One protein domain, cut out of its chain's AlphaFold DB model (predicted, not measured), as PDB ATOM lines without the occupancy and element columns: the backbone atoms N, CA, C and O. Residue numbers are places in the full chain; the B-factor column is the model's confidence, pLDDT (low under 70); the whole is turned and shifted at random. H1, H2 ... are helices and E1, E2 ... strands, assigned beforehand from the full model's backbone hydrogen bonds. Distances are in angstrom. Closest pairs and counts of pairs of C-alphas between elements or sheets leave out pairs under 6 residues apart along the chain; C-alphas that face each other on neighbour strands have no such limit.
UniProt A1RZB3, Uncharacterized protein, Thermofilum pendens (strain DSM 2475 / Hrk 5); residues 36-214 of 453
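AT A GLANCE: This is residues 36 to 214 of the 453 residues of an uncharacterized protein of Thermofilum pendens (strain DSM 2475 / Hrk 5) (UniProt A1RZB3). A twisted sheet of six strands has H2, H4 and H5 over one face and H1 and the long H6 over the other, as three layers. Residues 203 to 214 of H6 stick out, and a small hairpin, E5 and E6, with a long loop, residues 122 to 145, lies beyond H5. The printed part has 179 residues with six named helices and eight named strands, in the order E1 H1 E2 H2 E3 H3 H4 E4 H5 E5 E6 E7 E8 H6. The mixed sheet runs E2 E1 E3 E4 E7 E8; the class is mixed, and the whole is compact, with a radius of gyration of the C-alphas of 16.1 A and spans of 50 by 39 by 29 A.

HOW THE PARTS SIT: E1, residues 36 to 44, is parallel to its neighbour E2, residues 58 to 66; N 41 and O 62 are 2.8 A apart, within hydrogen-bond range. H1, residues 48 to 57, is over E1 at a height over the sheet of 9.2 A; E1, H1, E2 form a strand-helix-strand unit, parallel neighbour strands with a helix between, its crossover right-handed. H2, residues 68 to 74, is over E1 too, at 7.2 A. E2, H2 and E3, residues 79 to 82, form a split right-handed unit, E1 between its strands; N 44 and O 81 are 2.8 A apart. H3, residues 87 to 90, only grazes the sheet. H4, residues 94 to 103, stands up from the sheet and only just touches H2, with 3 pairs of C-alphas within 8 A, closest Gly 72 and Leu 96, 6.5 A. E3, H3, H4 and E4, residues 105 to 109, form another right-handed unit; N 82 and O 107 are 2.8 A apart. H5, residues 116 to 121, touches H3, closest C-alphas Pro 88 and Gln 119, 6.6 A. E5, residues 146 to 149, and E6, residues 152 to 155, form an antiparallel hairpin, N 147 and O 154 2.8 A apart. E7, residues 161 to 169, is antiparallel to E4, N 106 and O 164 2.9 A apart, and forms a hairpin with E8, residues 172 to 180, N 165 and O 176 2.8 A apart. The sheet curls round H6, residues 185 to 214, whose residues 188 to 193 alone touch H1, closest C-alphas Ser 57 and Val 189, 5.8 A. Every O i to N i+4 pair is within hydrogen-bond range in H1, H4 and H5; H6 has 24 of 26, H2 0 of 3 but 3 of 4 O i to N i+3 pairs, and H3 is too short for an i+4 pair.

IN THESE COORDINATES: E1 begins at C-alpha 36, (300.231, 179.628, 285.571), and H6 ends at C-alpha 214, (300.910, 193.373, 311.813). H6 is 41.1 A long, E8 25.6 A, E7 24.7 A and E1 19.6 A.

THE WHOLE: The C-alphas farthest apart, Ser 56 and Lys 134, are 50.5 A apart. The printed part has no cut; the link H5 to E5, 24 residues, is long. Mean pLDDT of the printed part is 76.4; 50 residues are under 70, among them 130 to 147 and 197 to 214.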
ATOM      1  N   LYS A  36     299.246 178.566 285.820       80.75
ATOM      2  CA  LYS A  36     300.231 179.628 285.571       80.75
ATOM      3  C   LYS A  36     300.896 180.080 286.874       80.75
ATOM      4  O   LYS A  36     300.206 180.485 287.819       80.75
ATOM      5  N   LEU A  37     302.227 180.033 286.902       79.25
ATOM      6  CA  LEU A  37     303.068 180.420 288.036       79.25
ATOM      7  C   LEU A  37     304.146 181.412 287.581       79.25
ATOM      8  O   LEU A  37     304.896 181.129 286.654       79.25
ATOM      9  N   ASP A  38     304.322 182.520 288.297       82.50
ATOM     10  CA  ASP A  38     305.418 183.474 288.033       82.50
ATOM     11  C   ASP A  38     306.756 183.039 288.675       82.50
ATOM     12  O   ASP A  38     307.662 183.844 288.896       82.50
ATOM     13  N   TRP A  39     306.880 181.753 289.009       86.50
ATOM     14  CA  TRP A  39     307.984 181.153 289.762       86.50
ATOM     15  C   TRP A  39     308.976 180.442 288.842       86.50
ATOM     16  O   TRP A  39     308.593 179.923 287.795       86.50
ATOM     17  N   ARG A  40     310.245 180.372 289.255       90.69
ATOM     18  CA  ARG A  40     311.206 179.392 288.733       90.69
ATOM     19  C   ARG A  40     311.006 178.088 289.487       90.69
ATOM     20  O   ARG A  40     311.134 178.061 290.711       90.69
ATOM     21  N   VAL A  41     310.700 177.025 288.756       94.19
ATOM     22  CA  VAL A  41     310.375 175.713 289.312       94.19
ATOM     23  C   VAL A  41     311.456 174.707 288.932       94.19
ATOM     24  O   VAL A  41     311.764 174.538 287.752       94.19
ATOM     25  N   ALA A  42     312.013 174.023 289.928       96.56
ATOM     26  CA  ALA A  42     312.871 172.862 289.724       96.56
ATOM     27  C   ALA A  42     312.088 171.583 290.041       96.56
ATOM     28  O   ALA A  42     311.437 171.504 291.080       96.56
ATOM     29  N   VAL A  43     312.158 170.582 289.169       96.69
ATOM     30  CA  VAL A  43     311.593 169.247 289.395       96.69
ATOM     31  C   VAL A  43     312.748 168.283 289.591       96.69
ATOM     32  O   VAL A  43     313.545 168.098 288.678       96.69
ATOM     33  N   VAL A  44     312.849 167.696 290.778       97.12
ATOM     34  CA  VAL A  44     313.882 166.730 291.149       97.12
ATOM     35  C   VAL A  44     313.270 165.334 291.111       97.12
ATOM     36  O   VAL A  44     312.510 164.966 292.010       97.12
ATOM     37  N   SER A  45     313.556 164.585 290.050       95.81
ATOM     38  CA  SER A  45     313.071 163.218 289.837       95.81
ATOM     39  C   SER A  45     313.839 162.566 288.684       95.81
ATOM     40  O   SER A  45     314.127 163.219 287.680       95.81
ATOM     41  N   ASP A  46     314.157 161.283 288.830       95.06
ATOM     42  CA  ASP A  46     314.668 160.422 287.760       95.06
ATOM     43  C   ASP A  46     313.513 159.735 286.994       95.06
ATOM     44  O   ASP A  46     313.747 159.088 285.972       95.06
ATOM     45  N   ASP A  47     312.268 159.859 287.476       94.12
ATOM     46  CA  ASP A  47     311.058 159.294 286.876       94.12
ATOM     47  C   ASP A  47     310.532 160.218 285.751       94.12
ATOM     48  O   ASP A  47     309.968 161.288 286.021       94.12
ATOM     49  N   PRO A  48     310.682 159.838 284.465       89.31
ATOM     50  CA  PRO A  48     310.282 160.691 283.349       89.31
ATOM     51  C   PRO A  48     308.765 160.903 283.283       89.31
ATOM     52  O   PRO A  48     308.317 161.939 282.785       89.31
ATOM     53  N   GLU A  49     307.963 159.963 283.798       89.19
ATOM     54  CA  GLU A  49     306.508 160.113 283.860       89.19
ATOM     55  C   GLU A  49     306.125 161.172 284.894       89.19
ATOM     56  O   GLU A  49     305.272 162.020 284.621       89.19
ATOM     57  N   PHE A  50     306.806 161.190 286.045       91.69
ATOM     58  CA  PHE A  50     306.625 162.221 287.067       91.69
ATOM     59  C   PHE A  50     306.999 163.608 286.530       91.69
ATOM     60  O   PHE A  50     306.211 164.550 286.639       91.69
ATOM     61  N   VAL A  51     308.172 163.735 285.902       92.31
ATOM     62  CA  VAL A  51     308.633 165.005 285.318       92.31
ATOM     63  C   VAL A  51     307.641 165.515 284.270       92.31
ATOM     64  O   VAL A  51     307.266 166.688 284.299       92.31
ATOM     65  N   SER A  52     307.164 164.637 283.384       88.00
ATOM     66  CA  SER A  52     306.169 164.976 282.361       88.00
ATOM     67  C   SER A  52     304.822 165.397 282.966       88.00
ATOM     68  O   SER A  52     304.214 166.384 282.538       88.00
ATOM     69  N   ALA A  53     304.366 164.710 284.016       86.06
ATOM     70  CA  ALA A  53     303.141 165.062 284.729       86.06
ATOM     71  C   ALA A  53     303.243 166.442 285.402       86.06
ATOM     72  O   ALA A  53     302.316 167.246 285.306       86.06
ATOM     73  N   VAL A  54     304.378 166.770 286.025       87.38
ATOM     74  CA  VAL A  54     304.597 168.100 286.621       87.38
ATOM     75  C   VAL A  54     304.667 169.177 285.535       87.38
ATOM     76  O   VAL A  54     304.013 170.213 285.656       87.38
ATOM     77  N   ALA A  55     305.408 168.921 284.452       87.25
ATOM     78  CA  ALA A  55     305.566 169.856 283.340       87.25
ATOM     79  C   ALA A  55     304.247 170.152 282.609       87.25
ATOM     80  O   ALA A  55     304.030 171.275 282.166       87.25
ATOM     81  N   SER A  56     303.351 169.168 282.499       82.88
ATOM     82  CA  SER A  56     302.018 169.369 281.915       82.88
ATOM     83  C   SER A  56     301.045 170.069 282.871       82.88
ATOM     84  O   SER A  56     300.148 170.778 282.419       82.88
ATOM     85  N   SER A  57     301.242 169.925 284.185       82.00
ATOM     86  CA  SER A  57     300.388 170.546 285.208       82.00
ATOM     87  C   SER A  57     300.715 172.017 285.459       82.00
ATOM     88  O   SER A  57     299.832 172.796 285.817       82.00
ATOM     89  N   LEU A  58     301.981 172.410 285.310       84.94
ATOM     90  CA  LEU A  58     302.477 173.729 285.693       84.94
ATOM     91  C   LEU A  58     302.939 174.517 284.468       84.94
ATOM     92  O   LEU A  58     303.624 174.004 283.593       84.94
ATOM     93  N   SER A  59     302.632 175.809 284.438       86.06
ATOM     94  CA  SER A  59     303.183 176.758 283.466       86.06
ATOM     95  C   SER A  59     303.987 177.834 284.200       86.06
ATOM     96  O   SER A  59     303.465 178.931 284.427       86.06
ATOM     97  N   PRO A  60     305.215 177.503 284.651       88.06
ATOM     98  CA  PRO A  60     306.074 178.422 285.386       88.06
ATOM     99  C   PRO A  60     306.810 179.412 284.473       88.06
ATOM    100  O   PRO A  60     306.894 179.206 283.261       88.06
ATOM    101  N   ARG A  61     307.416 180.450 285.066       88.75
ATOM    102  CA  ARG A  61     308.337 181.363 284.363       88.75
ATOM    103  C   ARG A  61     309.542 180.615 283.796       88.75
ATOM    104  O   ARG A  61     310.022 180.938 282.715       88.75
ATOM    105  N   GLU A  62     310.030 179.637 284.549       92.00
ATOM    106  CA  GLU A  62     311.135 178.761 284.172       92.00
ATOM    107  C   GLU A  62     310.890 177.380 284.778       92.00
ATOM    108  O   GLU A  62     310.493 177.285 285.941       92.00
ATOM    109  N   LEU A  63     311.131 176.322 284.005       93.31
ATOM    110  CA  LEU A  63     311.057 174.939 284.468       93.31
ATOM    111  C   LEU A  63     312.400 174.255 284.217       93.31
ATOM    112  O   LEU A  63     312.889 174.242 283.090       93.31
ATOM    113  N   SER A  64     312.986 173.671 285.255       95.81
ATOM    114  CA  SER A  64     314.206 172.866 285.157       95.81
ATOM    115  C   SER A  64     313.952 171.472 285.716       95.81
ATOM    116  O   SER A  64     313.561 171.341 286.870       95.81
ATOM    117  N   ALA A  65     314.188 170.430 284.920       95.94
ATOM    118  CA  ALA A  65     314.183 169.051 285.398       95.94
ATOM    119  C   ALA A  65     315.609 168.644 285.791       95.94
ATOM    120  O   ALA A  65     316.547 168.829 285.014       95.94
ATOM    121  N   LEU A  66     315.773 168.128 287.004       96.50
ATOM    122  CA  LEU A  66     317.049 167.743 287.590       96.50
ATOM    123  C   LEU A  66     316.972 166.284 288.066       96.50
ATOM    124  O   LEU A  66     315.984 165.912 288.701       96.50
ATOM    125  N   PRO A  67     318.008 165.468 287.813       94.94
ATOM    126  CA  PRO A  67     318.091 164.138 288.403       94.94
ATOM    127  C   PRO A  67     318.286 164.234 289.921       94.94
ATOM    128  O   PRO A  67     318.793 165.245 290.425       94.94
ATOM    129  N   ALA A  68     317.936 163.169 290.644       91.44
ATOM    130  CA  ALA A  68     317.987 163.139 292.108       91.44
ATOM    131  C   ALA A  68     319.387 163.480 292.658       91.44
ATOM    132  O   ALA A  68     319.515 164.260 293.600       91.44
ATOM    133  N   ASP A  69     320.445 162.993 292.003       91.94
ATOM    134  CA  ASP A  69     321.842 163.222 292.407       91.94
ATOM    135  C   ASP A  69     322.299 164.680 292.217       91.94
ATOM    136  O   ASP A  69     323.321 165.109 292.748       91.94
ATOM    137  N   SER A  70     321.543 165.471 291.451       93.56
ATOM    138  CA  SER A  70     321.797 166.895 291.210       93.56
ATOM    139  C   SER A  70     320.828 167.810 291.961       93.56
ATOM    140  O   SER A  70     320.764 169.002 291.650       93.56
ATOM    141  N   ALA A  71     320.096 167.296 292.956       92.44
ATOM    142  CA  ALA A  71     319.111 168.049 293.735       92.44
ATOM    143  C   ALA A  71     319.660 169.359 294.334       92.44
ATOM    144  O   ALA A  71     318.941 170.353 294.394       92.44
ATOM    145  N   GLY A  72     320.949 169.416 294.693       91.88
ATOM    146  CA  GLY A  72     321.595 170.642 295.183       91.88
ATOM    147  C   GLY A  72     321.561 171.819 294.199       91.88
ATOM    148  O   GLY A  72     321.567 172.973 294.619       91.88
ATOM    149  N   ARG A  73     321.439 171.562 292.888       94.38
ATOM    150  CA  ARG A  73     321.277 172.615 291.869       94.38
ATOM    151  C   ARG A  73     319.902 173.284 291.908       94.38
ATOM    152  O   ARG A  73     319.741 174.332 291.294       94.38
ATOM    153  N   ALA A  74     318.932 172.696 292.610       93.19
ATOM    154  CA  ALA A  74     317.611 173.279 292.818       93.19
ATOM    155  C   ALA A  74     317.603 174.375 293.900       93.19
ATOM    156  O   ALA A  74     316.611 175.087 294.043       93.19
ATOM    157  N   VAL A  75     318.693 174.538 294.664       91.50
ATOM    158  CA  VAL A  75     318.811 175.601 295.670       91.50
ATOM    159  C   VAL A  75     318.716 176.969 294.989       91.50
ATOM    160  O   VAL A  75     319.440 177.266 294.041       91.50
ATOM    161  N   GLY A  76     317.818 177.816 295.493       85.06
ATOM    162  CA  GLY A  76     317.571 179.158 294.963       85.06
ATOM    163  C   GLY A  76     316.472 179.233 293.901       85.06
ATOM    164  O   GLY A  76     316.247 180.320 293.361       85.06
ATOM    165  N   TYR A  77     315.787 178.124 293.604       90.44
ATOM    166  CA  TYR A  77     314.515 178.134 292.877       90.44
ATOM    167  C   TYR A  77     313.364 178.540 293.807       90.44
ATOM    168  O   TYR A  77     313.396 178.296 295.011       90.44
ATOM    169  N   ASP A  78     312.325 179.155 293.238       86.69
ATOM    170  CA  ASP A  78     311.178 179.662 294.004       86.69
ATOM    171  C   ASP A  78     310.280 178.512 294.513       86.69
ATOM    172  O   ASP A  78     309.627 178.634 295.557       86.69
ATOM    173  N   LEU A  79     310.263 177.394 293.775       92.19
ATOM    174  CA  LEU A  79     309.613 176.132 294.124       92.19
ATOM    175  C   LEU A  79     310.470 174.948 293.651       92.19
ATOM    176  O   LEU A  79     310.865 174.884 292.487       92.19
ATOM    177  N   VAL A  80     310.687 173.981 294.534       96.00
ATOM    178  CA  VAL A  80     311.345 172.707 294.240       96.00
ATOM    179  C   VAL A  80     310.340 171.579 294.446       96.00
ATOM    180  O   VAL A  80     309.870 171.369 295.558       96.00
ATOM    181  N   VAL A  81     309.998 170.856 293.383       95.75
ATOM    182  CA  VAL A  81     309.120 169.680 293.427       95.75
ATOM    183  C   VAL A  81     309.991 168.430 293.474       95.75
ATOM    184  O   VAL A  81     310.722 168.163 292.525       95.75
ATOM    185  N   VAL A  82     309.925 167.668 294.561       96.69
ATOM    186  CA  VAL A  82     310.702 166.438 294.759       96.69
ATOM    187  C   VAL A  82     309.781 165.235 294.581       96.69
ATOM    188  O   VAL A  82     308.799 165.094 295.313       96.69
ATOM    189  N   GLY A  83     310.083 164.390 293.594       94.75
ATOM    190  CA  GLY A  83     309.282 163.210 293.261       94.75
ATOM    191  C   GLY A  83     309.471 162.038 294.222       94.75
ATOM    192  O   GLY A  83     310.462 161.964 294.946       94.75
ATOM    193  N   TRP A  84     308.538 161.083 294.186       93.62
ATOM    194  CA  TRP A  84     308.508 159.897 295.063       93.62
ATOM    195  C   TRP A  84     309.735 158.990 294.955       93.62
ATOM    196  O   TRP A  84     310.014 158.195 295.851       93.62
ATOM    197  N   ASP A  85     310.448 159.061 293.839       93.69
ATOM    198  CA  ASP A  85     311.660 158.307 293.545       93.69
ATOM    199  C   ASP A  85     312.908 159.016 294.090       93.69
ATOM    200  O   ASP A  85     313.841 158.360 294.561       93.69
ATOM    201  N   ALA A  86     312.895 160.351 294.078       95.50
ATOM    202  CA  ALA A  86     313.985 161.192 294.548       95.50
ATOM    203  C   ALA A  86     313.886 161.520 296.044       95.50
ATOM    204  O   ALA A  86     314.918 161.689 296.692       95.50
ATOM    205  N   LEU A  87     312.675 161.580 296.610       95.56
ATOM    206  CA  LEU A  87     312.431 162.013 297.988       95.56
ATOM    207  C   LEU A  87     313.254 161.230 299.025       95.56
ATOM    208  O   LEU A  87     313.905 161.888 299.836       95.56
ATOM    209  N   PRO A  88     313.348 159.881 298.979       93.12
ATOM    210  CA  PRO A  88     314.179 159.131 299.924       93.12
ATOM    211  C   PRO A  88     315.681 159.421 299.805       93.12
ATOM    212  O   PRO A  88     316.414 159.269 300.780       93.12
ATOM    213  N   ARG A  89     316.161 159.800 298.610       93.25
ATOM    214  CA  ARG A  89     317.574 160.146 298.393       93.25
ATOM    215  C   ARG A  89     317.865 161.551 298.899       93.25
ATOM    216  O   ARG A  89     318.824 161.739 299.637       93.25
ATOM    217  N   VAL A  90     317.004 162.511 298.553       93.50
ATOM    218  CA  VAL A  90     317.108 163.902 299.013       93.50
ATOM    219  C   VAL A  90     317.032 163.969 300.538       93.50
ATOM    220  O   VAL A  90     317.851 164.643 301.152       93.50
ATOM    221  N   SER A  91     316.117 163.225 301.166       92.38
ATOM    222  CA  SER A  91     316.000 163.190 302.629       92.38
ATOM    223  C   SER A  91     317.130 162.438 303.339       92.38
ATOM    224  O   SER A  91     317.273 162.548 304.558       92.38
ATOM    225  N   GLY A  92     317.955 161.699 302.592       90.69
ATOM    226  CA  GLY A  92     319.180 161.087 303.096       90.69
ATOM    227  C   GLY A  92     320.263 162.104 303.472       90.69
ATOM    228  O   GLY A  92     321.135 161.770 304.273       90.69
ATOM    229  N   ASP A  93     320.187 163.332 302.946       92.94
ATOM    230  CA  ASP A  93     321.111 164.432 303.235       92.94
ATOM    231  C   ASP A  93     320.377 165.583 303.962       92.94
ATOM    232  O   ASP A  93     319.691 166.393 303.328       92.94
ATOM    233  N   PRO A  94     320.497 165.687 305.300       89.88
ATOM    234  CA  PRO A  94     319.779 166.702 306.063       89.88
ATOM    235  C   PRO A  94     320.221 168.136 305.728       89.88
ATOM    236  O   PRO A  94     319.392 169.045 305.772       89.88
ATOM    237  N   GLU A  95     321.483 168.361 305.353       91.12
ATOM    238  CA  GLU A  95     321.985 169.701 305.011       91.12
ATOM    239  C   GLU A  95     321.431 170.181 303.668       91.12
ATOM    240  O   GLU A  95     321.089 171.359 303.504       91.12
ATOM    241  N   LEU A  96     321.267 169.259 302.719       93.25
ATOM    242  CA  LEU A  96     320.581 169.535 301.464       93.25
ATOM    243  C   LEU A  96     319.112 169.904 301.703       93.25
ATOM    244  O   LEU A  96     318.655 170.925 301.185       93.25
ATOM    245  N   VAL A  97     318.382 169.131 302.515       91.25
ATOM    246  CA  VAL A  97     316.979 169.428 302.863       91.25
ATOM    247  C   VAL A  97     316.856 170.823 303.481       91.25
ATOM    248  O   VAL A  97     316.032 171.626 303.039       91.25
ATOM    249  N   LEU A  98     317.714 171.149 304.453       88.69
ATOM    250  CA  LEU A  98     317.750 172.474 305.077       88.69
ATOM    251  C   LEU A  98     318.051 173.583 304.062       88.69
ATOM    252  O   LEU A  98     317.425 174.643 304.107       88.69
ATOM    253  N   SER A  99     318.988 173.355 303.143       89.50
ATOM    254  CA  SER A  99     319.360 174.329 302.110       89.50
ATOM    255  C   SER A  99     318.214 174.595 301.132       89.50
ATOM    256  O   SER A  99     317.927 175.753 300.828       89.50
ATOM    257  N   LEU A 100     317.512 173.546 300.694       90.94
ATOM    258  CA  LEU A 100     316.344 173.662 299.820       90.94
ATOM    259  C   LEU A 100     315.224 174.448 300.506       90.94
ATOM    260  O   LEU A 100     314.742 175.437 299.950       90.94
ATOM    261  N   LEU A 101     314.890 174.076 301.746       87.06
ATOM    262  CA  LEU A 101     313.849 174.721 302.549       87.06
ATOM    263  C   LEU A 101     314.145 176.195 302.851       87.06
ATOM    264  O   LEU A 101     313.227 177.010 302.842       87.06
ATOM    265  N   ARG A 102     315.410 176.557 303.101       82.00
ATOM    266  CA  ARG A 102     315.828 177.956 303.318       82.00
ATOM    267  C   ARG A 102     315.756 178.800 302.049       82.00
ATOM    268  O   ARG A 102     315.622 180.017 302.138       82.00
ATOM    269  N   SER A 103     315.916 178.170 300.889       78.62
ATOM    270  CA  SER A 103     316.030 178.872 299.610       78.62
ATOM    271  C   SER A 103     314.690 179.177 298.940       78.62
ATOM    272  O   SER A 103     314.631 180.066 298.093       78.62
ATOM    273  N   GLY A 104     313.621 178.480 299.326       79.06
ATOM    274  CA  GLY A 104     312.314 178.626 298.699       79.06
ATOM    275  C   GLY A 104     311.285 177.651 299.259       79.06
ATOM    276  O   GLY A 104     311.291 177.324 300.445       79.06
ATOM    277  N   ARG A 105     310.370 177.201 298.398       89.56
ATOM    278  CA  ARG A 105     309.314 176.244 298.753       89.56
ATOM    279  C   ARG A 105     309.699 174.845 298.309       89.56
ATOM    280  O   ARG A 105     310.209 174.684 297.203       89.56
ATOM    281  N   VAL A 106     309.395 173.836 299.119       93.25
ATOM    282  CA  VAL A 106     309.644 172.431 298.773       93.25
ATOM    283  C   VAL A 106     308.324 171.681 298.731       93.25
ATOM    284  O   VAL A 106     307.665 171.535 299.750       93.25
ATOM    285  N   LEU A 107     307.937 171.194 297.555       93.12
ATOM    286  CA  LEU A 107     306.817 170.278 297.377       93.12
ATOM    287  C   LEU A 107     307.351 168.849 297.342       93.12
ATOM    288  O   LEU A 107     307.854 168.401 296.317       93.12
ATOM    289  N   ALA A 108     307.259 168.150 298.468       94.06
ATOM    290  CA  ALA A 108     307.651 166.754 298.582       94.06
ATOM    291  C   ALA A 108     306.463 165.847 298.255       94.06
ATOM    292  O   ALA A 108     305.377 166.017 298.813       94.06
ATOM    293  N   VAL A 109     306.682 164.876 297.368       93.12
ATOM    294  CA  VAL A 109     305.700 163.853 297.003       93.12
ATOM    295  C   VAL A 109     306.289 162.481 297.314       93.12
ATOM    296  O   VAL A 109     307.358 162.152 296.814       93.12
ATOM    297  N   SER A 110     305.615 161.680 298.133       92.44
ATOM    298  CA  SER A 110     305.963 160.288 298.435       92.44
ATOM    299  C   SER A 110     305.116 159.316 297.607       92.44
ATOM    300  O   SER A 110     304.244 159.703 296.822       92.44
ATOM    301  N   LYS A 111     305.389 158.014 297.744       89.75
ATOM    302  CA  LYS A 111     304.530 156.984 297.148       89.75
ATOM    303  C   LYS A 111     303.175 156.930 297.872       89.75
ATOM    304  O   LYS A 111     303.124 157.215 299.067       89.75
ATOM    305  N   PRO A 112     302.095 156.497 297.190       82.12
ATOM    306  CA  PRO A 112     300.810 156.219 297.832       82.12
ATOM    307  C   PRO A 112     300.959 155.375 299.106       82.12
ATOM    308  O   PRO A 112     301.583 154.313 299.063       82.12
ATOM    309  N   GLY A 113     300.396 155.846 300.224       79.50
ATOM    310  CA  GLY A 113     300.485 155.182 301.529       79.50
ATOM    311  C   GLY A 113     301.759 155.470 302.338       79.50
ATOM    312  O   GLY A 113     301.878 154.988 303.465       79.50
ATOM    313  N   GLU A 114     302.701 156.256 301.814       88.31
ATOM    314  CA  GLU A 114     303.877 156.732 302.548       88.31
ATOM    315  C   GLU A 114     303.706 158.204 302.949       88.31
ATOM    316  O   GLU A 114     303.169 159.006 302.194       88.31
ATOM    317  N   ASP A 115     304.204 158.601 304.121       86.00
ATOM    318  CA  ASP A 115     304.105 159.989 304.594       86.00
ATOM    319  C   ASP A 115     305.280 160.828 304.064       86.00
ATOM    320  O   ASP A 115     306.437 160.599 304.433       86.00
ATOM    321  N   ALA A 116     304.982 161.796 303.192       88.62
ATOM    322  CA  ALA A 116     305.987 162.649 302.556       88.62
ATOM    323  C   ALA A 116     306.695 163.568 303.552       88.62
ATOM    324  O   ALA A 116     307.898 163.809 303.428       88.62
ATOM    325  N   LEU A 117     305.973 164.056 304.561       85.06
ATOM    326  CA  LEU A 117     306.526 164.949 305.568       85.06
ATOM    327  C   LEU A 117     307.460 164.190 306.512       85.06
ATOM    328  O   LEU A 117     308.563 164.652 306.805       85.06
ATOM    329  N   TYR A 118     307.047 162.990 306.918       88.81
ATOM    330  CA  TYR A 118     307.901 162.069 307.657       88.81
ATOM    331  C   TYR A 118     309.178 161.759 306.883       88.81
ATOM    332  O   TYR A 118     310.273 161.890 307.429       88.81
ATOM    333  N   GLN A 119     309.070 161.397 305.600       92.19
ATOM    334  CA  GLN A 119     310.250 161.106 304.789       92.19
ATOM    335  C   GLN A 119     311.188 162.305 304.704       92.19
ATOM    336  O   GLN A 119     312.380 162.131 304.949       92.19
ATOM    337  N   LEU A 120     310.654 163.497 304.427       92.06
ATOM    338  CA  LEU A 120     311.434 164.720 304.274       92.06
ATOM    339  C   LEU A 120     312.208 165.092 305.550       92.06
ATOM    340  O   LEU A 120     313.374 165.470 305.463       92.06
ATOM    341  N   PHE A 121     311.584 164.967 306.726       88.69
ATOM    342  CA  PHE A 121     312.146 165.469 307.988       88.69
ATOM    343  C   PHE A 121     312.758 164.404 308.905       88.69
ATOM    344  O   PHE A 121     313.433 164.770 309.865       88.69
ATOM    345  N   SER A 122     312.595 163.109 308.618       84.56
ATOM    346  CA  SER A 122     313.054 162.006 309.489       84.56
ATOM    347  C   SER A 122     314.542 162.040 309.870       84.56
ATOM    348  O   SER A 122     314.923 161.516 310.916       84.56
ATOM    349  N   ARG A 123     315.397 162.639 309.032       86.81
ATOM    350  CA  ARG A 123     316.843 162.800 309.280       86.81
ATOM    351  C   ARG A 123     317.238 164.191 309.769       86.81
ATOM    352  O   ARG A 123     318.378 164.383 310.178       86.81
ATOM    353  N   VAL A 124     316.308 165.139 309.732       84.88
ATOM    354  CA  VAL A 124     316.525 166.541 310.104       84.88
ATOM    355  C   VAL A 124     316.048 166.804 311.530       84.88
ATOM    356  O   VAL A 124     316.718 167.495 312.294       84.88
ATOM    357  N   VAL A 125     314.908 166.223 311.904       79.06
ATOM    358  CA  VAL A 125     314.277 166.408 313.211       79.06
ATOM    359  C   VAL A 125     314.351 165.110 313.996       79.06
ATOM    360  O   VAL A 125     313.964 164.044 313.515       79.06
ATOM    361  N   LYS A 126     314.862 165.201 315.224       81.31
ATOM    362  CA  LYS A 126     314.980 164.042 316.108       81.31
ATOM    363  C   LYS A 126     313.598 163.639 316.642       81.31
ATOM    364  O   LYS A 126     312.868 164.516 317.104       81.31
ATOM    365  N   PRO A 127     313.258 162.338 316.649       77.19
ATOM    366  CA  PRO A 127     312.022 161.858 317.258       77.19
ATOM    367  C   PRO A 127     311.986 162.148 318.762       77.19
ATOM    368  O   PRO A 127     313.014 162.065 319.439       77.19
ATOM    369  N   VAL A 128     310.803 162.440 319.298       70.62
ATOM    370  CA  VAL A 128     310.608 162.748 320.725       70.62
ATOM    371  C   VAL A 128     309.968 161.556 321.422       70.62
ATOM    372  O   VAL A 128     308.875 161.144 321.050       70.62
ATOM    373  N   LYS A 129     310.617 160.999 322.447       75.62
ATOM    374  CA  LYS A 129     310.056 159.882 323.218       75.62
ATOM    375  C   LYS A 129     308.940 160.364 324.143       75.62
ATOM    376  O   LYS A 129     309.130 161.313 324.906       75.62
ATOM    377  N   LEU A 130     307.792 159.692 324.114       56.75
ATOM    378  CA  LEU A 130     306.676 160.001 325.004       56.75
ATOM    379  C   LEU A 130     307.018 159.613 326.454       56.75
ATOM    380  O   LEU A 130     307.529 158.528 326.719       56.75
ATOM    381  N   GLY A 131     306.738 160.514 327.401       57.59
ATOM    382  CA  GLY A 131     306.891 160.262 328.843       57.59
ATOM    383  C   GLY A 131     308.261 160.585 329.458       57.59
ATOM    384  O   GLY A 131     308.376 160.593 330.682       57.59
ATOM    385  N   GLU A 132     309.282 160.931 328.669       56.00
ATOM    386  CA  GLU A 132     310.610 161.340 329.167       56.00
ATOM    387  C   GLU A 132     310.814 162.861 329.013       56.00
ATOM    388  O   GLU A 132     311.668 163.340 328.274       56.00
ATOM    389  N   GLY A 133     309.979 163.660 329.684       47.69
ATOM    390  CA  GLY A 133     309.967 165.121 329.544       47.69
ATOM    391  C   GLY A 133     310.723 165.855 330.652       47.69
ATOM    392  O   GLY A 133     310.140 166.166 331.688       47.69
ATOM    393  N   LYS A 134     311.999 166.197 330.433       43.84
ATOM    394  CA  LYS A 134     312.664 167.283 331.193       43.84
ATOM    395  C   LYS A 134     313.360 168.329 330.323       43.84
ATOM    396  O   LYS A 134     313.631 169.416 330.822       43.84
ATOM    397  N   THR A 135     313.590 168.053 329.040       51.34
ATOM    398  CA  THR A 135     314.300 168.971 328.140       51.34
ATOM    399  C   THR A 135     313.482 169.189 326.866       51.34
ATOM    400  O   THR A 135     313.068 168.204 326.254       51.34
ATOM    401  N   PRO A 136     313.223 170.444 326.455       49.84
ATOM    402  CA  PRO A 136     312.577 170.729 325.179       49.84
ATOM    403  C   PRO A 136     313.421 170.176 324.021       49.84
ATOM    404  O   PRO A 136     314.647 170.298 324.073       49.84
ATOM    405  N   PRO A 137     312.814 169.597 322.974       55.62
ATOM    406  CA  PRO A 137     313.566 169.129 321.819       55.62
ATOM    407  C   PRO A 137     314.273 170.292 321.106       55.62
ATOM    408  O   PRO A 137     313.678 171.335 320.812       55.62
ATOM    409  N   GLU A 138     315.558 170.101 320.804       57.53
ATOM    410  CA  GLU A 138     316.363 170.992 319.961       57.53
ATOM    411  C   GLU A 138     315.973 170.810 318.484       57.53
ATOM    412  O   GLU A 138     316.726 170.274 317.678       57.53
ATOM    413  N   ASP A 139     314.745 171.199 318.140       60.78
ATOM    414  CA  ASP A 139     314.252 171.168 316.761       60.78
ATOM    415  C   ASP A 139     314.695 172.445 316.013       60.78
ATOM    416  O   ASP A 139     314.425 173.548 316.521       60.78
ATOM    417  N   PRO A 140     315.371 172.345 314.847       56.56
ATOM    418  CA  PRO A 140     315.666 173.497 313.991       56.56
ATOM    419  C   PRO A 140     314.406 174.166 313.417       56.56
ATOM    420  O   PRO A 140     314.477 175.325 312.989       56.56
ATOM    421  N   PHE A 141     313.266 173.471 313.432       54.78
ATOM    422  CA  PHE A 141     311.979 173.969 312.982       54.78
ATOM    423  C   PHE A 141     311.029 174.306 314.132       54.78
ATOM    424  O   PHE A 141     311.073 173.748 315.228       54.78
ATOM    425  N   ALA A 142     310.150 175.268 313.872       49.34
ATOM    426  CA  ALA A 142     308.966 175.522 314.674       49.34
ATOM    427  C   ALA A 142     307.731 175.115 313.854       49.34
ATOM    428  O   ALA A 142     307.658 175.457 312.672       49.34
ATOM    429  N   PHE A 143     306.763 174.452 314.500       56.03
ATOM    430  CA  PHE A 143     305.441 174.099 313.946       56.03
ATOM    431  C   PHE A 143     305.398 172.936 312.939       56.03
ATOM    432  O   PHE A 143     304.669 173.001 311.955       56.03
ATOM    433  N   LEU A 144     306.120 171.842 313.194       63.69
ATOM    434  CA  LEU A 144     305.906 170.599 312.447       63.69
ATOM    435  C   LEU A 144     304.775 169.773 313.086       63.69
ATOM    436  O   LEU A 144     304.784 169.593 314.305       63.69
ATOM    437  N   PRO A 145     303.816 169.253 312.300       62.50
ATOM    438  CA  PRO A 145     302.837 168.308 312.799       62.50
ATOM    439  C   PRO A 145     303.566 167.019 313.172       62.50
ATOM    440  O   PRO A 145     304.511 166.597 312.497       62.50
ATOM    441  N   LEU A 146     303.134 166.424 314.277       67.69
ATOM    442  CA  LEU A 146     303.739 165.223 314.826       67.69
ATOM    443  C   LEU A 146     302.735 164.077 314.791       67.69
ATOM    444  O   LEU A 146     301.561 164.255 315.112       67.69
ATOM    445  N   ILE A 147     303.218 162.892 314.437       64.56
ATOM    446  CA  ILE A 147     302.478 161.635 314.526       64.56
ATOM    447  C   ILE A 147     303.153 160.718 315.537       64.56
ATOM    448  O   ILE A 147     304.381 160.637 315.604       64.56
ATOM    449  N   GLU A 148     302.344 160.007 316.312       71.19
ATOM    450  CA  GLU A 148     302.829 158.979 317.222       71.19
ATOM    451  C   GLU A 148     303.122 157.678 316.463       71.19
ATOM    452  O   GLU A 148     302.282 157.183 315.708       71.19
ATOM    453  N   ARG A 149     304.317 157.113 316.674       69.94
ATOM    454  CA  ARG A 149     304.717 155.771 316.234       69.94
ATOM    455  C   ARG A 149     305.629 155.131 317.271       69.94
ATOM    456  O   ARG A 149     306.631 155.724 317.662       69.94
ATOM    457  N   ASP A 150     305.282 153.922 317.705       79.81
ATOM    458  CA  ASP A 150     306.092 153.100 318.616       79.81
ATOM    459  C   ASP A 150     306.517 153.823 319.914       79.81
ATOM    460  O   ASP A 150     307.618 153.623 320.425       79.81
ATOM    461  N   GLY A 151     305.652 154.698 320.447       69.69
ATOM    462  CA  GLY A 151     305.931 155.493 321.651       69.69
ATOM    463  C   GLY A 151     306.818 156.728 321.428       69.69
ATOM    464  O   GLY A 151     307.283 157.334 322.397       69.69
ATOM    465  N   TYR A 152     307.054 157.118 320.172       75.69
ATOM    466  CA  TYR A 152     307.768 158.336 319.786       75.69
ATOM    467  C   TYR A 152     306.894 159.235 318.909       75.69
ATOM    468  O   TYR A 152     306.084 158.762 318.117       75.69
ATOM    469  N   LEU A 153     307.103 160.544 319.008       66.50
ATOM    470  CA  LEU A 153     306.557 161.541 318.097       66.50
ATOM    471  C   LEU A 153     307.562 161.813 316.977       66.50
ATOM    472  O   LEU A 153     308.706 162.195 317.240       66.50
ATOM    473  N   TYR A 154     307.117 161.642 315.737       76.56
ATOM    474  CA  TYR A 154     307.877 161.945 314.525       76.56
ATOM    475  C   TYR A 154     307.193 163.061 313.734       76.56
ATOM    476  O   TYR A 154     305.964 163.124 313.763       76.56
ATOM    477  N   PRO A 155     307.930 163.884 312.965       74.38
ATOM    478  CA  PRO A 155     307.316 164.752 311.964       74.38
ATOM    479  C   PRO A 155     306.450 163.926 311.016       74.38
ATOM    480  O   PRO A 155     306.911 162.918 310.484       74.38
ATOM    481  N   GLY A 156     305.202 164.325 310.809       76.19
ATOM    482  CA  GLY A 156     304.296 163.591 309.936       76.19
ATOM    483  C   GLY A 156     302.887 164.160 309.934       76.19
ATOM    484  O   GLY A 156     302.479 164.884 310.838       76.19
ATOM    485  N   CYS A 157     302.143 163.837 308.886       69.69
ATOM    486  CA  CYS A 157     300.767 164.297 308.686       69.69
ATOM    487  C   CYS A 157     299.870 163.252 308.002       69.69
ATOM    488  O   CYS A 157     298.704 163.531 307.723       69.69
ATOM    489  N   GLY A 158     300.395 162.056 307.711       74.56
ATOM    490  CA  GLY A 158     299.677 160.991 307.014       74.56
ATOM    491  C   GLY A 158     299.280 161.353 305.580       74.56
ATOM    492  O   GLY A 158     298.262 160.859 305.101       74.56
ATOM    493  N   CYS A 159     300.028 162.251 304.931       75.62
ATOM    494  CA  CYS A 159     299.747 162.732 303.579       75.62
ATOM    495  C   CYS A 159     300.928 162.467 302.640       75.62
ATOM    496  O   CYS A 159     302.092 162.577 303.031       75.62
ATOM    497  N   GLU A 160     300.614 162.154 301.386       85.31
ATOM    498  CA  GLU A 160     301.598 161.776 300.374       85.31
ATOM    499  C   GLU A 160     302.174 162.956 299.590       85.31
ATOM    500  O   GLU A 160     303.169 162.811 298.889       85.31
ATOM    501  N   ALA A 161     301.549 164.129 299.655       82.88
ATOM    502  CA  ALA A 161     302.073 165.330 299.026       82.88
ATOM    503  C   ALA A 161     301.973 166.509 299.991       82.88
ATOM    504  O   ALA A 161     300.899 166.820 300.515       82.88
ATOM    505  N   VAL A 162     303.108 167.169 300.215       85.25
ATOM    506  CA  VAL A 162     303.225 168.299 301.131       85.25
ATOM    507  C   VAL A 162     304.062 169.408 300.515       85.25
ATOM    508  O   VAL A 162     305.215 169.202 300.142       85.25
ATOM    509  N   LEU A 163     303.477 170.598 300.406       87.81
ATOM    510  CA  LEU A 163     304.228 171.820 300.151       87.81
ATOM    511  C   LEU A 163     304.680 172.382 301.488       87.81
ATOM    512  O   LEU A 163     303.837 172.626 302.340       87.81
ATOM    513  N   VAL A 164     305.977 172.610 301.642       83.56
ATOM    514  CA  VAL A 164     306.586 173.227 302.814       83.56
ATOM    515  C   VAL A 164     307.151 174.589 302.426       83.56
ATOM    516  O   VAL A 164     307.951 174.709 301.495       83.56
ATOM    517  N   GLU A 165     306.757 175.613 303.169       79.81
ATOM    518  CA  GLU A 165     307.264 176.978 303.063       79.81
ATOM    519  C   GLU A 165     307.927 177.344 304.389       79.81
ATOM    520  O   GLU A 165     307.346 177.114 305.448       79.81
ATOM    521  N   THR A 166     309.136 177.908 304.363       70.25
ATOM    522  CA  THR A 166     309.834 178.254 305.609       70.25
ATOM    523  C   THR A 166     310.077 179.745 305.757       70.25
ATOM    524  O   THR A 166     310.282 180.463 304.779       70.25
ATOM    525  N   GLN A 167     310.025 180.226 306.999       61.47
ATOM    526  CA  GLN A 167     310.349 181.606 307.352       61.47
ATOM    527  C   GLN A 167     311.228 181.652 308.607       61.47
ATOM    528  O   GLN A 167     310.969 180.923 309.565       61.47
ATOM    529  N   PRO A 168     312.251 182.518 308.663       53.47
ATOM    530  CA  PRO A 168     313.060 182.673 309.865       53.47
ATOM    531  C   PRO A 168     312.224 183.260 311.015       53.47
ATOM    532  O   PRO A 168     311.553 184.279 310.854       53.47
ATOM    533  N   ARG A 169     312.280 182.637 312.199       50.12
ATOM    534  CA  ARG A 169     311.545 183.071 313.396       50.12
ATOM    535  C   ARG A 169     312.331 182.754 314.672       50.12
ATOM    536  O   ARG A 169     312.457 181.599 315.062       50.12
ATOM    537  N   GLY A 170     312.859 183.787 315.335       44.53
ATOM    538  CA  GLY A 170     313.495 183.658 316.658       44.53
ATOM    539  C   GLY A 170     314.696 182.702 316.709       44.53
ATOM    540  O   GLY A 170     314.841 181.967 317.676       44.53
ATOM    541  N   GLY A 171     315.521 182.666 315.656       52.56
ATOM    542  CA  GLY A 171     316.678 181.763 315.560       52.56
ATOM    543  C   GLY A 171     316.368 180.352 315.037       52.56
ATOM    544  O   GLY A 171     317.301 179.590 314.806       52.56
ATOM    545  N   LYS A 172     315.092 180.020 314.795       58.59
ATOM    546  CA  LYS A 172     314.628 178.776 314.150       58.59
ATOM    547  C   LYS A 172     313.957 179.058 312.802       58.59
ATOM    548  O   LYS A 172     313.692 180.215 312.466       58.59
ATOM    549  N   LEU A 173     313.659 178.014 312.033       57.38
ATOM    550  CA  LEU A 173     312.837 178.103 310.821       57.38
ATOM    551  C   LEU A 173     311.387 177.719 311.147       57.38
ATOM    552  O   LEU A 173     311.104 176.584 311.500       57.38
ATOM    553  N   ALA A 174     310.439 178.641 311.036       61.03
ATOM    554  CA  ALA A 174     309.023 178.285 311.063       61.03
ATOM    555  C   ALA A 174     308.664 177.584 309.748       61.03
ATOM    556  O   ALA A 174     308.902 178.162 308.688       61.03
ATOM    557  N   ALA A 175     308.114 176.371 309.817       63.84
ATOM    558  CA  ALA A 175     307.634 175.631 308.656       63.84
ATOM    559  C   ALA A 175     306.105 175.737 308.566       63.84
ATOM    560  O   ALA A 175     305.391 175.402 309.505       63.84
ATOM    561  N   TYR A 176     305.614 176.202 307.425       70.88
ATOM    562  CA  TYR A 176     304.208 176.196 307.044       70.88
ATOM    563  C   TYR A 176     304.009 175.104 306.009       70.88
ATOM    564  O   TYR A 176     304.885 174.897 305.168       70.88
ATOM    565  N   TYR A 177     302.883 174.401 306.064       68.62
ATOM    566  CA  TYR A 177     302.655 173.274 305.178       68.62
ATOM    567  C   TYR A 177     301.227 173.226 304.653       68.62
ATOM    568  O   TYR A 177     300.267 173.375 305.405       68.62
ATOM    569  N   THR A 178     301.101 172.943 303.360       73.19
ATOM    570  CA  THR A 178     299.829 172.641 302.702       73.19
ATOM    571  C   THR A 178     299.890 171.193 302.231       73.19
ATOM    572  O   THR A 178     300.798 170.811 301.490       73.19
ATOM    573  N   VAL A 179     298.938 170.369 302.666       78.69
ATOM    574  CA  VAL A 179     298.957 168.914 302.438       78.69
ATOM    575  C   VAL A 179     297.808 168.450 301.554       78.69
ATOM    576  O   VAL A 179     296.706 169.007 301.564       78.69
ATOM    577  N   THR A 180     298.042 167.379 300.803       78.38
ATOM    578  CA  THR A 180     296.980 166.626 300.137       78.38
ATOM    579  C   THR A 180     297.293 165.142 300.124       78.38
ATOM    580  O   THR A 180     298.449 164.729 300.224       78.38
ATOM    581  N   ARG A 181     296.243 164.344 299.942       75.56
ATOM    582  CA  ARG A 181     296.378 162.912 299.702       75.56
ATOM    583  C   ARG A 181     296.649 162.611 298.235       75.56
ATOM    584  O   ARG A 181     296.130 163.304 297.355       75.56
ATOM    585  N   LEU A 182     297.423 161.558 297.997       79.44
ATOM    586  CA  LEU A 182     297.674 160.988 296.675       79.44
ATOM    587  C   LEU A 182     297.187 159.536 296.650       79.44
ATOM    588  O   LEU A 182     297.935 158.608 296.945       79.44
ATOM    589  N   GLU A 183     295.925 159.334 296.269       72.81
ATOM    590  CA  GLU A 183     295.303 157.998 296.234       72.81
ATOM    591  C   GLU A 183     295.975 157.055 295.223       72.81
ATOM    592  O   GLU A 183     296.028 155.843 295.418       72.81
ATOM    593  N   SER A 184     296.503 157.610 294.129       77.38
ATOM    594  CA  SER A 184     297.239 156.869 293.109       77.38
ATOM    595  C   SER A 184     298.231 157.779 292.388       77.38
ATOM    596  O   SER A 184     298.048 158.997 292.343       77.38
ATOM    597  N   LYS A 185     299.248 157.197 291.738       79.06
ATOM    598  CA  LYS A 185     300.191 157.953 290.892       79.06
ATOM    599  C   LYS A 185     299.497 158.731 289.767       79.06
ATOM    600  O   LYS A 185     299.949 159.809 289.400       79.06
ATOM    601  N   GLN A 186     298.383 158.213 289.246       75.56
ATOM    602  CA  GLN A 186     297.609 158.850 288.173       75.56
ATOM    603  C   GLN A 186     296.932 160.148 288.642       75.56
ATOM    604  O   GLN A 186     296.663 161.035 287.837       75.56
ATOM    605  N   SER A 187     296.716 160.295 289.952       77.50
ATOM    606  CA  SER A 187     296.108 161.478 290.566       77.50
ATOM    607  C   SER A 187     297.111 162.607 290.847       77.50
ATOM    608  O   SER A 187     296.729 163.626 291.423       77.50
ATOM    609  N   LEU A 188     298.383 162.458 290.444       79.19
ATOM    610  CA  LEU A 188     299.455 163.419 290.727       79.19
ATOM    611  C   LEU A 188     299.109 164.835 290.260       79.19
ATOM    612  O   LEU A 188     299.242 165.778 291.031       79.19
ATOM    613  N   VAL A 189     298.608 164.981 289.031       78.94
ATOM    614  CA  VAL A 189     298.218 166.283 288.458       78.94
ATOM    615  C   VAL A 189     297.215 166.996 289.368       78.94
ATOM    616  O   VAL A 189     297.414 168.148 289.747       78.94
ATOM    617  N   TYR A 190     296.165 166.288 289.788       73.12
ATOM    618  CA  TYR A 190     295.141 166.833 290.676       73.12
ATOM    619  C   TYR A 190     295.711 167.202 292.053       73.12
ATOM    620  O   TYR A 190     295.410 168.273 292.581       73.12
ATOM    621  N   ALA A 191     296.577 166.354 292.612       72.94
ATOM    622  CA  ALA A 191     297.226 166.597 293.896       72.94
ATOM    623  C   ALA A 191     298.116 167.855 293.867       72.94
ATOM    624  O   ALA A 191     297.986 168.721 294.734       72.94
ATOM    625  N   LEU A 192     298.957 168.002 292.836       76.81
ATOM    626  CA  LEU A 192     299.820 169.172 292.637       76.81
ATOM    627  C   LEU A 192     298.994 170.455 292.509       76.81
ATOM    628  O   LEU A 192     299.261 171.442 293.197       76.81
ATOM    629  N   MET A 193     297.961 170.426 291.662       73.69
ATOM    630  CA  MET A 193     297.053 171.556 291.461       73.69
ATOM    631  C   MET A 193     296.364 171.948 292.766       73.69
ATOM    632  O   MET A 193     296.346 173.123 293.119       73.69
ATOM    633  N   SER A 194     295.849 170.967 293.509       71.50
ATOM    634  CA  SER A 194     295.124 171.203 294.756       71.50
ATOM    635  C   SER A 194     296.009 171.829 295.833       71.50
ATOM    636  O   SER A 194     295.586 172.786 296.479       71.50
ATOM    637  N   VAL A 195     297.242 171.340 296.008       76.19
ATOM    638  CA  VAL A 195     298.186 171.876 297.004       76.19
ATOM    639  C   VAL A 195     298.637 173.283 296.638       76.19
ATOM    640  O   VAL A 195     298.632 174.167 297.488       76.19
ATOM    641  N   LEU A 196     298.984 173.527 295.373       77.75
ATOM    642  CA  LEU A 196     299.458 174.841 294.937       77.75
ATOM    643  C   LEU A 196     298.333 175.882 294.906       77.75
ATOM    644  O   LEU A 196     298.561 177.041 295.245       77.75
ATOM    645  N   GLN A 197     297.110 175.495 294.532       69.38
ATOM    646  CA  GLN A 197     295.949 176.385 294.611       69.38
ATOM    647  C   GLN A 197     295.587 176.703 296.061       69.38
ATOM    648  O   GLN A 197     295.377 177.878 296.367       69.38
ATOM    649  N   ARG A 198     295.583 175.702 296.957       62.88
ATOM    650  CA  ARG A 198     295.360 175.918 298.394       62.88
ATOM    651  C   ARG A 198     296.439 176.798 299.006       62.88
ATOM    652  O   ARG A 198     296.083 177.784 299.626       62.88
ATOM    653  N   SER A 199     297.720 176.565 298.717       64.31
ATOM    654  CA  SER A 199     298.813 177.448 299.158       64.31
ATOM    655  C   SER A 199     298.657 178.876 298.632       64.31
ATOM    656  O   SER A 199     298.939 179.824 299.349       64.31
ATOM    657  N   ARG A 200     298.141 179.093 297.414       62.12
ATOM    658  CA  ARG A 200     297.867 180.453 296.908       62.12
ATOM    659  C   ARG A 200     296.658 181.106 297.577       62.12
ATOM    660  O   ARG A 200     296.690 182.312 297.831       62.12
ATOM    661  N   GLN A 201     295.607 180.343 297.861       48.06
ATOM    662  CA  GLN A 201     294.450 180.815 298.625       48.06
ATOM    663  C   GLN A 201     294.853 181.131 300.071       48.06
ATOM    664  O   GLN A 201     294.556 182.217 300.556       48.06
ATOM    665  N   GLU A 202     295.639 180.257 300.699       41.91
ATOM    666  CA  GLU A 202     296.245 180.430 302.017       41.91
ATOM    667  C   GLU A 202     297.256 181.573 302.023       41.91
ATOM    668  O   GLU A 202     297.232 182.354 302.948       41.91
ATOM    669  N   ALA A 203     298.079 181.795 300.998       38.06
ATOM    670  CA  ALA A 203     298.977 182.952 300.912       38.06
ATOM    671  C   ALA A 203     298.207 184.270 300.738       38.06
ATOM    672  O   ALA A 203     298.669 185.326 301.174       38.06
ATOM    673  N   THR A 204     297.017 184.220 300.135       30.09
ATOM    674  CA  THR A 204     296.094 185.361 300.074       30.09
ATOM    675  C   THR A 204     295.445 185.583 301.446       30.09
ATOM    676  O   THR A 204     295.449 186.711 301.935       30.09
ATOM    677  N   ALA A 205     295.024 184.512 302.127       27.67
ATOM    678  CA  ALA A 205     294.498 184.532 303.492       27.67
ATOM    679  C   ALA A 205     295.563 184.878 304.553       27.67
ATOM    680  O   ALA A 205     295.245 185.535 305.527       27.67
ATOM    681  N   VAL A 206     296.837 184.536 304.342       30.88
ATOM    682  CA  VAL A 206     298.012 184.846 305.173       30.88
ATOM    683  C   VAL A 206     298.543 186.234 304.837       30.88
ATOM    684  O   VAL A 206     299.051 186.904 305.725       30.88
ATOM    685  N   ARG A 207     298.383 186.761 303.613       27.83
ATOM    686  CA  ARG A 207     298.528 188.211 303.371       27.83
ATOM    687  C   ARG A 207     297.451 188.987 304.113       27.83
ATOM    688  O   ARG A 207     297.793 189.994 304.717       27.83
ATOM    689  N   LEU A 208     296.211 188.505 304.142       26.77
ATOM    690  CA  LEU A 208     295.159 189.076 304.984       26.77
ATOM    691  C   LEU A 208     295.483 188.912 306.479       26.77
ATOM    692  O   LEU A 208     295.496 189.912 307.177       26.77
ATOM    693  N   ALA A 209     295.891 187.735 306.961       28.11
ATOM    694  CA  ALA A 209     296.215 187.464 308.366       28.11
ATOM    695  C   ALA A 209     297.542 188.098 308.835       28.11
ATOM    696  O   ALA A 209     297.703 188.407 310.013       28.11
ATOM    697  N   SER A 210     298.512 188.324 307.944       27.31
ATOM    698  CA  SER A 210     299.756 189.056 308.234       27.31
ATOM    699  C   SER A 210     299.546 190.561 308.176       27.31
ATOM    700  O   SER A 210     300.099 191.253 309.023       27.31
ATOM    701  N   TYR A 211     298.684 191.075 307.287       27.97
ATOM    702  CA  TYR A 211     298.177 192.440 307.421       27.97
ATOM    703  C   TYR A 211     297.443 192.567 308.761       27.97
ATOM    704  O   TYR A 211     297.862 193.346 309.605       27.97
ATOM    705  N   VAL A 212     296.451 191.725 309.035       32.44
ATOM    706  CA  VAL A 212     295.658 191.725 310.272       32.44
ATOM    707  C   VAL A 212     296.534 191.562 311.531       32.44
ATOM    708  O   VAL A 212     296.348 192.307 312.483       32.44
ATOM    709  N   SER A 213     297.565 190.705 311.544       31.20
ATOM    710  CA  SER A 213     298.463 190.515 312.707       31.20
ATOM    711  C   SER A 213     299.604 191.532 312.839       31.20
ATOM    712  O   SER A 213     300.145 191.692 313.937       31.20
ATOM    713  N   THR A 214     299.985 192.225 311.760       29.70
ATOM    714  CA  THR A 214     300.910 193.373 311.813       29.70
ATOM    715  C   THR A 214     300.155 194.630 312.248       29.70
ATOM    716  O   THR A 214     300.665 195.392 313.060       29.70
TER     717      THR A 214